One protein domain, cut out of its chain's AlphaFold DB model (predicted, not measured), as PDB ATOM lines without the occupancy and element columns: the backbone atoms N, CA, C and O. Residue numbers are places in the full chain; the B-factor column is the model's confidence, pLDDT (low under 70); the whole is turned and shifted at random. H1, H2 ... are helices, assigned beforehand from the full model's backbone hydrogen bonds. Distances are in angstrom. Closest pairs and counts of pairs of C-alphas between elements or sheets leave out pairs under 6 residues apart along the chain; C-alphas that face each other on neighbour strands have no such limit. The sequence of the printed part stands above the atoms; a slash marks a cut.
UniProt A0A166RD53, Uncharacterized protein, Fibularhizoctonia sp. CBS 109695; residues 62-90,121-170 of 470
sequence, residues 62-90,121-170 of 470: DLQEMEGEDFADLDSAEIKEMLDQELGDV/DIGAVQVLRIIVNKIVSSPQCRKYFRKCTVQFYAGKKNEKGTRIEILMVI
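Overview. This is residues 62 to 90 and 121 to 170 of the 470 residues of an uncharacterized protein of Fibularhizoctonia sp. CBS 109695 (UniProt A0A166RD53). Helix H4 sits in the middle of a loose arrangement of four helices: H2 crosses the early part of H4 steeply, H3 meets H4 at a corner, and H1 comes near H4 without clearly touching it. Residues 121 to 128, of which 124 to 128 belong to H3, stick out, and the unnamed final stretch, residues 154 to 170, loops out and folds back to end near H1. The printed part has 79 residues, with H1, H2, H3 and H4 in that order and no named strand, and its class is all helix. It is only just compact, close to loose, with a radius of gyration of the C-alphas of 13.7 A and spans of 39 by 35 by 24 A.

Arrangement. H1, residues 62 to 68, is close to but not clearly touching H4, residues 139 to 153; their closest C-alphas, of Met 66 and Arg 142, are 7.9 A apart. H2, residues 76 to 86, and H4 only just touch, with 3 pairs of C-alphas within 8 A, the closest being Ile 79 and Tyr 144 at 6.7 A. They run opposite ways at a steep tilt of 56 degrees. H3, residues 124 to 136, and H4 touch only at the corner; the closest C-alphas, of Ile 135 and Cys 141, are 5.0 A apart. In H1, H2, H3 and H4 every O i to N i+4 pair is within hydrogen-bond range.

Along the chain. H1 begins at C-alpha 62, (-41.876, 34.646, 21.221). H2 is 15.5 A long and H3 18.4 A. H4 is 20.4 A long and ends at C-alpha 153, (-20.421, 28.805, 25.050).

Size, cuts and confidence. The farthest C-alphas, of Asp 73 and Asp 121, are 41.1 A apart. Residues 91 to 120 are not printed, and C-alphas 90 and 121 are 20.0 A apart across the cut. Fifteen residues have a pLDDT under 70, among them 86 to 90.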
ATOM      1  N   ASP A  62     -42.731  33.453  21.121       92.31
ATOM      2  CA  ASP A  62     -41.876  34.646  21.221       92.31
ATOM      3  C   ASP A  62     -40.421  34.264  21.535       92.31
ATOM      4  O   ASP A  62     -39.470  34.853  21.012       92.31
ATOM      5  N   LEU A  63     -40.219  33.292  22.433       93.88
ATOM      6  CA  LEU A  63     -38.883  32.799  22.758       93.88
ATOM      7  C   LEU A  63     -38.253  32.061  21.576       93.88
ATOM      8  O   LEU A  63     -37.062  32.239  21.337       93.88
ATOM      9  N   GLN A  64     -39.028  31.252  20.853       94.50
ATOM     10  CA  GLN A  64     -38.557  30.527  19.673       94.50
ATOM     11  C   GLN A  64     -38.190  31.465  18.530       94.50
ATOM     12  O   GLN A  64     -37.137  31.281  17.928       94.50
ATOM     13  N   GLU A  65     -39.007  32.482  18.270       93.81
ATOM     14  CA  GLU A  65     -38.711  33.531  17.296       93.81
ATOM     15  C   GLU A  65     -37.396  34.219  17.671       93.81
ATOM     16  O   GLU A  65     -36.445  34.208  16.891       93.81
ATOM     17  N   MET A  66     -37.279  34.686  18.921       93.06
ATOM     18  CA  MET A  66     -36.045  35.289  19.421       93.06
ATOM     19  C   MET A  66     -34.840  34.351  19.342       93.06
ATOM     20  O   MET A  66     -33.740  34.879  19.229       93.06
ATOM     21  N   GLU A  67     -35.008  33.024  19.450       93.06
ATOM     22  CA  GLU A  67     -33.961  31.987  19.338       93.06
ATOM     23  C   GLU A  67     -33.629  31.615  17.880       93.06
ATOM     24  O   GLU A  67     -32.487  31.228  17.608       93.06
ATOM     25  N   GLY A  68     -34.568  31.808  16.954       90.94
ATOM     26  CA  GLY A  68     -34.437  31.539  15.522       90.94
ATOM     27  C   GLY A  68     -33.952  32.719  14.680       90.94
ATOM     28  O   GLY A  68     -33.604  32.511  13.526       90.94
ATOM     29  N   GLU A  69     -33.903  33.937  15.232       89.00
ATOM     30  CA  GLU A  69     -33.314  35.100  14.553       89.00
ATOM     31  C   GLU A  69     -31.867  34.798  14.093       89.00
ATOM     32  O   GLU A  69     -30.953  34.667  14.916       89.00
ATOM     33  N   ASP A  70     -31.669  34.685  12.774       79.50
ATOM     34  CA  ASP A  70     -30.359  34.537  12.138       79.50
ATOM     35  C   ASP A  70     -29.655  35.900  12.081       79.50
ATOM     36  O   ASP A  70     -30.178  36.881  11.557       79.50
ATOM     37  N   PHE A  71     -28.439  35.970  12.627       68.62
ATOM     38  CA  PHE A  71     -27.643  37.205  12.697       68.62
ATOM     39  C   PHE A  71     -26.357  37.129  11.870       68.62
ATOM     40  O   PHE A  71     -25.364  37.770  12.220       68.62
ATOM     41  N   ALA A  72     -26.355  36.330  10.801       68.31
ATOM     42  CA  ALA A  72     -25.178  36.101   9.963       68.31
ATOM     43  C   ALA A  72     -24.600  37.393   9.344       68.31
ATOM     44  O   ALA A  72     -23.409  37.440   9.048       68.31
ATOM     45  N   ASP A  73     -25.407  38.449   9.222       67.75
ATOM     46  CA  ASP A  73     -25.118  39.558   8.308       67.75
ATOM     47  C   ASP A  73     -24.451  40.784   8.930       67.75
ATOM     48  O   ASP A  73     -24.254  41.782   8.245       67.75
ATOM     49  N   LEU A  74     -24.117  40.772  10.219       61.28
ATOM     50  CA  LEU A  74     -23.667  42.000  10.863       61.28
ATOM     51  C   LEU A  74     -22.280  41.876  11.482       61.28
ATOM     52  O   LEU A  74     -22.040  41.061  12.380       61.28
ATOM     53  N   ASP A  75     -21.399  42.766  11.031       76.38
ATOM     54  CA  ASP A  75     -20.008  42.822  11.441       76.38
ATOM     55  C   ASP A  75     -19.889  42.998  12.964       76.38
ATOM     56  O   ASP A  75     -20.588  43.768  13.636       76.38
ATOM     57  N   SER A  76     -18.944  42.252  13.524       67.19
ATOM     58  CA  SER A  76     -18.511  42.366  14.901       67.19
ATOM     59  C   SER A  76     -18.105  43.788  15.297       67.19
ATOM     60  O   SER A  76     -18.252  44.105  16.483       67.19
ATOM     61  N   ALA A  77     -17.594  44.591  14.358       74.25
ATOM     62  CA  ALA A  77     -17.206  45.984  14.570       74.25
ATOM     63  C   ALA A  77     -18.421  46.908  14.751       74.25
ATOM     64  O   ALA A  77     -18.501  47.608  15.760       74.25
ATOM     65  N   GLU A  78     -19.409  46.817  13.860       76.00
ATOM     66  CA  GLU A  78     -20.625  47.641  13.884       76.00
ATOM     67  C   GLU A  78     -21.424  47.434  15.181       76.00
ATOM     68  O   GLU A  78     -21.866  48.381  15.825       76.00
ATOM     69  N   ILE A  79     -21.513  46.187  15.660       66.25
ATOM     70  CA  ILE A  79     -22.153  45.877  16.950       66.25
ATOM     71  C   ILE A  79     -21.437  46.563  18.113       66.25
ATOM     72  O   ILE A  79     -22.088  47.027  19.045       66.25
ATOM     73  N   LYS A  80     -20.098  46.559  18.101       68.38
ATOM     74  CA  LYS A  80     -19.305  47.128  19.192       68.38
ATOM     75  C   LYS A  80     -19.501  48.640  19.254       68.38
ATOM     76  O   LYS A  80     -19.673  49.165  20.344       68.38
ATOM     77  N   GLU A  81     -19.535  49.301  18.103       78.88
ATOM     78  CA  GLU A  81     -19.750  50.743  18.002       78.88
ATOM     79  C   GLU A  81     -21.159  51.149  18.455       78.88
ATOM     80  O   GLU A  81     -21.293  52.030  19.302       78.88
ATOM     81  N   MET A  82     -22.200  50.433  18.010       69.75
ATOM     82  CA  MET A  82     -23.572  50.654  18.487       69.75
ATOM     83  C   MET A  82     -23.688  50.476  20.003       69.75
ATOM     84  O   MET A  82     -24.390  51.228  20.674       69.75
ATOM     85  N   LEU A  83     -22.991  49.481  20.553       63.59
ATOM     86  CA  LEU A  83     -23.012  49.211  21.982       63.59
ATOM     87  C   LEU A  83     -22.229  50.256  22.773       63.59
ATOM     88  O   LEU A  83     -22.682  50.656  23.832       63.59
ATOM     89  N   ASP A  84     -21.080  50.711  22.277       68.31
ATOM     90  CA  ASP A  84     -20.317  51.797  22.894       68.31
ATOM     91  C   ASP A  84     -21.098  53.122  22.843       68.31
ATOM     92  O   ASP A  84     -20.932  53.962  23.725       68.31
ATOM     93  N   GLN A  85     -21.992  53.286  21.864       76.31
ATOM     94  CA  GLN A  85     -22.919  54.413  21.772       76.31
ATOM     95  C   GLN A  85     -24.104  54.269  22.745       76.31
ATOM     96  O   GLN A  85     -24.479  55.240  23.393       76.31
ATOM     97  N   GLU A  86     -24.654  53.061  22.915       66.44
ATOM     98  CA  GLU A  86     -25.781  52.789  23.826       66.44
ATOM     99  C   GLU A  86     -25.349  52.648  25.305       66.44
ATOM    100  O   GLU A  86     -26.114  52.952  26.218       66.44
ATOM    101  N   LEU A  87     -24.114  52.199  25.556       58.06
ATOM    102  CA  LEU A  87     -23.460  52.128  26.872       58.06
ATOM    103  C   LEU A  87     -22.601  53.359  27.169       58.06
ATOM    104  O   LEU A  87     -22.085  53.470  28.279       58.06
ATOM    105  N   GLY A  88     -22.411  54.267  26.210       51.62
ATOM    106  CA  GLY A  88     -21.586  55.469  26.365       51.62
ATOM    107  C   GLY A  88     -22.071  56.399  27.478       51.62
ATOM    108  O   GLY A  88     -21.258  57.074  28.109       51.62
ATOM    109  N   ASP A  89     -23.364  56.335  27.796       51.59
ATOM    110  CA  ASP A  89     -23.983  57.031  28.929       51.59
ATOM    111  C   ASP A  89     -23.758  56.325  30.284       51.59
ATOM    112  O   ASP A  89     -24.154  56.828  31.338       51.59
ATOM    113  N   VAL A  90     -23.087  55.167  30.296       46.38
ATOM    114  CA  VAL A  90     -22.688  54.436  31.504       46.38
ATOM    115  C   VAL A  90     -21.215  54.757  31.813       46.38
ATOM    116  O   VAL A  90     -20.321  54.364  31.060       46.38
ATOM    117  N   ASP A 121     -30.854  48.694  47.524       79.06
ATOM    118  CA  ASP A 121     -32.036  47.919  47.924       79.06
ATOM    119  C   ASP A 121     -32.568  46.986  46.820       79.06
ATOM    120  O   ASP A 121     -33.539  46.269  47.033       79.06
ATOM    121  N   ILE A 122     -31.942  46.956  45.634       77.69
ATOM    122  CA  ILE A 122     -32.442  46.148  44.512       77.69
ATOM    123  C   ILE A 122     -32.100  44.663  44.719       77.69
ATOM    124  O   ILE A 122     -30.929  44.265  44.740       77.69
ATOM    125  N   GLY A 123     -33.135  43.826  44.811       79.50
ATOM    126  CA  GLY A 123     -33.030  42.374  44.956       79.50
ATOM    127  C   GLY A 123     -32.302  41.700  43.786       79.50
ATOM    128  O   GLY A 123     -32.300  42.171  42.648       79.50
ATOM    129  N   ALA A 124     -31.664  40.551  44.027       81.62
ATOM    130  CA  ALA A 124     -30.894  39.859  42.986       81.62
ATOM    131  C   ALA A 124     -31.757  39.417  41.786       81.62
ATOM    132  O   ALA A 124     -31.265  39.354  40.657       81.62
ATOM    133  N   VAL A 125     -33.035  39.103  42.016       83.19
ATOM    134  CA  VAL A 125     -33.960  38.701  40.952       83.19
ATOM    135  C   VAL A 125     -34.522  39.936  40.236       83.19
ATOM    136  O   VAL A 125     -34.629  39.896  39.015       83.19
ATOM    137  N   GLN A 126     -34.757  41.057  40.922       85.19
ATOM    138  CA  GLN A 126     -35.042  42.363  40.324       85.19
ATOM    139  C   GLN A 126     -33.902  42.790  39.391       85.19
ATOM    140  O   GLN A 126     -34.154  43.120  38.233       85.19
ATOM    141  N   VAL A 127     -32.642  42.690  39.838       82.88
ATOM    142  CA  VAL A 127     -31.465  42.926  38.984       82.88
ATOM    143  C   VAL A 127     -31.487  41.998  37.770       82.88
ATOM    144  O   VAL A 127     -31.298  42.454  36.643       82.88
ATOM    145  N   LEU A 128     -31.768  40.705  37.965       88.75
ATOM    146  CA  LEU A 128     -31.864  39.765  36.850       88.75
ATOM    147  C   LEU A 128     -32.978  40.152  35.864       88.75
ATOM    148  O   LEU A 128     -32.743  40.114  34.662       88.75
ATOM    149  N   ARG A 129     -34.157  40.573  36.338       90.12
ATOM    150  CA  ARG A 129     -35.248  41.062  35.477       90.12
ATOM    151  C   ARG A 129     -34.824  42.278  34.674       90.12
ATOM    152  O   ARG A 129     -35.131  42.334  33.489       90.12
ATOM    153  N   ILE A 130     -34.126  43.232  35.291       87.25
ATOM    154  CA  ILE A 130     -33.597  44.415  34.595       87.25
ATOM    155  C   ILE A 130     -32.676  43.972  33.460       87.25
ATOM    156  O   ILE A 130     -32.867  44.395  32.321       87.25
ATOM    157  N   ILE A 131     -31.730  43.075  33.753       86.12
ATOM    158  CA  ILE A 131     -30.782  42.543  32.768       86.12
ATOM    159  C   ILE A 131     -31.527  41.831  31.634       86.12
ATOM    160  O   ILE A 131     -31.290  42.127  30.466       86.12
ATOM    161  N   VAL A 132     -32.448  40.925  31.964       93.12
ATOM    162  CA  VAL A 132     -33.229  40.162  30.981       93.12
ATOM    163  C   VAL A 132     -34.058  41.094  30.109       93.12
ATOM    164  O   VAL A 132     -33.987  40.986  28.889       93.12
ATOM    165  N   ASN A 133     -34.775  42.043  30.713       91.38
ATOM    166  CA  ASN A 133     -35.578  43.027  29.993       91.38
ATOM    167  C   ASN A 133     -34.714  43.888  29.073       91.38
ATOM    168  O   ASN A 133     -35.111  44.124  27.938       91.38
ATOM    169  N   LYS A 134     -33.520  44.308  29.513       88.56
ATOM    170  CA  LYS A 134     -32.588  45.059  28.666       88.56
ATOM    171  C   LYS A 134     -32.102  44.209  27.492       88.56
ATOM    172  O   LYS A 134     -32.178  44.679  26.361       88.56
ATOM    173  N   ILE A 135     -31.706  42.954  27.726       88.62
ATOM    174  CA  ILE A 135     -31.284  42.025  26.663       88.62
ATOM    175  C   ILE A 135     -32.381  41.860  25.601       88.62
ATOM    176  O   ILE A 135     -32.075  41.885  24.414       88.62
ATOM    177  N   VAL A 136     -33.651  41.717  25.998       93.25
ATOM    178  CA  VAL A 136     -34.757  41.509  25.040       93.25
ATOM    179  C   VAL A 136     -35.336  42.804  24.464       93.25
ATOM    180  O   VAL A 136     -36.118  42.728  23.519       93.25
ATOM    181  N   SER A 137     -34.976  43.970  25.013       88.56
ATOM    182  CA  SER A 137     -35.630  45.252  24.704       88.56
ATOM    183  C   SER A 137     -35.474  45.709  23.254       88.56
ATOM    184  O   SER A 137     -36.352  46.403  22.749       88.56
ATOM    185  N   SER A 138     -34.392  45.314  22.578       91.00
ATOM    186  CA  SER A 138     -34.120  45.679  21.187       91.00
ATOM    187  C   SER A 138     -33.417  44.542  20.429       91.00
ATOM    188  O   SER A 138     -32.704  43.743  21.050       91.00
ATOM    189  N   PRO A 139     -33.573  44.456  19.092       90.19
ATOM    190  CA  PRO A 139     -32.822  43.509  18.263       90.19
ATOM    191  C   PRO A 139     -31.300  43.622  18.452       90.19
ATOM    192  O   PRO A 139     -30.599  42.613  18.500       90.19
ATOM    193  N   GLN A 140     -30.787  44.841  18.639       87.69
ATOM    194  CA  GLN A 140     -29.368  45.124  18.870       87.69
ATOM    195  C   GLN A 140     -28.863  44.485  20.170       87.69
ATOM    196  O   GLN A 140     -27.834  43.804  20.169       87.69
ATOM    197  N   CYS A 141     -29.609  44.641  21.269       86.75
ATOM    198  CA  CYS A 141     -29.283  44.032  22.557       86.75
ATOM    199  C   CYS A 141     -29.306  42.493  22.485       86.75
ATOM    200  O   CYS A 141     -28.379  41.845  22.985       86.75
ATOM    201  N   ARG A 142     -30.310  41.899  21.818       92.69
ATOM    202  CA  ARG A 142     -30.404  40.435  21.627       92.69
ATOM    203  C   ARG A 142     -29.206  39.893  20.858       92.69
ATOM    204  O   ARG A 142     -28.575  38.919  21.266       92.69
ATOM    205  N   LYS A 143     -28.857  40.571  19.774       87.94
ATOM    206  CA  LYS A 143     -27.726  40.237  18.919       87.94
ATOM    207  C   LYS A 143     -26.386  40.332  19.647       87.94
ATOM    208  O   LYS A 143     -25.564  39.421  19.545       87.94
ATOM    209  N   TYR A 144     -26.164  41.398  20.418       84.12
ATOM    210  CA  TYR A 144     -24.958  41.526  21.236       84.12
ATOM    211  C   TYR A 144     -24.852  40.392  22.261       84.12
ATOM    212  O   TYR A 144     -23.815  39.735  22.359       84.12
ATOM    213  N   PHE A 145     -25.947  40.112  22.972       88.25
ATOM    214  CA  PHE A 145     -26.005  39.005  23.919       88.25
ATOM    215  C   PHE A 145     -25.634  37.672  23.254       88.25
ATOM    216  O   PHE A 145     -24.793  36.949  23.786       88.25
ATOM    217  N   ARG A 146     -26.170  37.385  22.061       89.31
ATOM    218  CA  ARG A 146     -25.831  36.182  21.283       89.31
ATOM    219  C   ARG A 146     -24.360  36.103  20.902       89.31
ATOM    220  O   ARG A 146     -23.746  35.047  20.999       89.31
ATOM    221  N   LYS A 147     -23.757  37.219  20.497       84.56
ATOM    222  CA  LYS A 147     -22.318  37.258  20.212       84.56
ATOM    223  C   LYS A 147     -21.510  36.867  21.451       84.56
ATOM    224  O   LYS A 147     -20.604  36.040  21.356       84.56
ATOM    225  N   CYS A 148     -21.873  37.400  22.618       81.06
ATOM    226  CA  CYS A 148     -21.263  36.995  23.879       81.06
ATOM    227  C   CYS A 148     -21.509  35.508  24.172       81.06
ATOM    228  O   CYS A 148     -20.565  34.798  24.519       81.06
ATOM    229  N   THR A 149     -22.734  34.993  24.014       84.56
ATOM    230  CA  THR A 149     -23.004  33.573  24.286       84.56
ATOM    231  C   THR A 149     -22.232  32.653  23.347       84.56
ATOM    232  O   THR A 149     -21.678  31.668  23.822       84.56
ATOM    233  N   VAL A 150     -22.104  32.981  22.060       86.19
ATOM    234  CA  VAL A 150     -21.246  32.249  21.114       86.19
ATOM    235  C   VAL A 150     -19.796  32.254  21.586       86.19
ATOM    236  O   VAL A 150     -19.191  31.192  21.663       86.19
ATOM    237  N   GLN A 151     -19.253  33.401  21.993       81.88
ATOM    238  CA  GLN A 151     -17.872  33.479  22.486       81.88
ATOM    239  C   GLN A 151     -17.628  32.618  23.737       81.88
ATOM    240  O   GLN A 151     -16.614  31.930  23.822       81.88
ATOM    241  N   PHE A 152     -18.545  32.622  24.708       79.06
ATOM    242  CA  PHE A 152     -18.356  31.910  25.983       79.06
ATOM    243  C   PHE A 152     -18.809  30.441  25.964       79.06
ATOM    244  O   PHE A 152     -18.337  29.621  26.770       79.06
ATOM    245  N   TYR A 153     -19.744  30.100  25.079       84.69
ATOM    246  CA  TYR A 153     -20.421  28.805  25.050       84.69
ATOM    247  C   TYR A 153     -20.285  28.051  23.726       84.69
ATOM    248  O   TYR A 153     -20.919  27.008  23.601       84.69
ATOM    249  N   ALA A 154     -19.445  28.500  22.784       88.62
ATOM    250  CA  ALA A 154     -19.185  27.794  21.527       88.62
ATOM    251  C   ALA A 154     -18.989  26.283  21.735       88.62
ATOM    252  O   ALA A 154     -18.134  25.848  22.509       88.62
ATOM    253  N   GLY A 155     -19.812  25.483  21.049       88.75
ATOM    254  CA  GLY A 155     -19.729  24.022  21.066       88.75
ATOM    255  C   GLY A 155     -20.239  23.355  22.348       88.75
ATOM    256  O   GLY A 155     -20.308  22.125  22.402       88.75
ATOM    257  N   LYS A 156     -20.639  24.117  23.374       90.56
ATOM    258  CA  LYS A 156     -21.210  23.550  24.599       90.56
ATOM    259  C   LYS A 156     -22.666  23.182  24.359       90.56
ATOM    260  O   LYS A 156     -23.481  23.995  23.933       90.56
ATOM    261  N   LYS A 157     -23.015  21.946  24.697       93.38
ATOM    262  CA  LYS A 157     -24.391  21.448  24.657       93.38
ATOM    263  C   LYS A 157     -24.924  21.279  26.074       93.38
ATOM    264  O   LYS A 157     -24.177  20.948  26.993       93.38
ATOM    265  N   ASN A 158     -26.215  21.524  26.256       88.81
ATOM    266  CA  ASN A 158     -26.900  21.216  27.505       88.81
ATOM    267  C   ASN A 158     -27.163  19.698  27.627       88.81
ATOM    268  O   ASN A 158     -26.889  18.927  26.709       88.81
ATOM    269  N   GLU A 159     -27.753  19.271  28.748       87.56
ATOM    270  CA  GLU A 159     -28.123  17.865  29.011       87.56
ATOM    271  C   GLU A 159     -29.049  17.254  27.937       87.56
ATOM    272  O   GLU A 159     -29.112  16.038  27.798       87.56
ATOM    273  N   LYS A 160     -29.765  18.083  27.166       88.00
ATOM    274  CA  LYS A 160     -30.655  17.661  26.073       88.00
ATOM    275  C   LYS A 160     -29.975  17.671  24.699       88.00
ATOM    276  O   LYS A 160     -30.640  17.450  23.694       88.00
ATOM    277  N   GLY A 161     -28.681  17.981  24.630       92.00
ATOM    278  CA  GLY A 161     -27.949  18.120  23.372       92.00
ATOM    279  C   GLY A 161     -28.182  19.447  22.638       92.00
ATOM    280  O   GLY A 161     -27.583  19.660  21.583       92.00
ATOM    281  N   THR A 162     -28.998  20.359  23.177       90.44
ATOM    282  CA  THR A 162     -29.201  21.694  22.598       90.44
ATOM    283  C   THR A 162     -27.948  22.534  22.805       90.44
ATOM    284  O   THR A 162     -27.403  22.577  23.911       90.44
ATOM    285  N   ARG A 163     -27.505  23.222  21.754       91.44
ATOM    286  CA  ARG A 163     -26.402  24.189  21.810       91.44
ATOM    287  C   ARG A 163     -26.745  25.305  22.801       91.44
ATOM    288  O   ARG A 163     -27.854  25.822  22.768       91.44
ATOM    289  N   ILE A 164     -25.844  25.634  23.724       91.06
ATOM    290  CA  ILE A 164     -26.104  26.663  24.748       91.06
ATOM    291  C   ILE A 164     -25.975  28.058  24.136       91.06
ATOM    292  O   ILE A 164     -26.693  28.972  24.528       91.06
ATOM    293  N   GLU A 165     -25.101  28.217  23.147       91.06
ATOM    294  CA  GLU A 165     -24.832  29.499  22.505       91.06
ATOM    295  C   GLU A 165     -26.033  30.093  21.755       91.06
ATOM    296  O   GLU A 165     -26.101  31.311  21.610       91.06
ATOM    297  N   ILE A 166     -26.988  29.262  21.322       91.62
ATOM    298  CA  ILE A 166     -28.196  29.711  20.608       91.62
ATOM    299  C   ILE A 166     -29.336  30.116  21.551       91.62
ATOM    300  O   ILE A 166     -30.333  30.668  21.101       91.62
ATOM    301  N   LEU A 167     -29.214  29.832  22.851       93.25
ATOM    302  CA  LEU A 167     -30.284  30.045  23.818       93.25
ATOM    303  C   LEU A 167     -30.423  31.524  24.185       93.25
ATOM    304  O   LEU A 167     -29.460  32.159  24.611       93.25
ATOM    305  N   MET A 168     -31.653  32.039  24.134       94.38
ATOM    306  CA  MET A 168     -31.980  33.392  24.596       94.38
ATOM    307  C   MET A 168     -32.349  33.439  26.082       94.38
ATOM    308  O   MET A 168     -32.557  32.415  26.737       94.38
ATOM    309  N   VAL A 169     -32.407  34.632  26.668       94.12
ATOM    310  CA  VAL A 169     -32.958  34.802  28.021       94.12
ATOM    311  C   VAL A 169     -34.484  34.646  28.006       94.12
ATOM    312  O   VAL A 169     -35.142  35.012  27.037       94.12
ATOM    313  N   ILE A 170     -35.056  34.111  29.086       94.88
ATOM    314  CA  ILE A 170     -36.511  33.939  29.232       94.88
ATOM    315  C   ILE A 170     -37.057  35.130  30.013       94.88
ATOM    316  O   ILE A 170     -36.574  35.391  31.115       94.88
TER     317      ILE A 170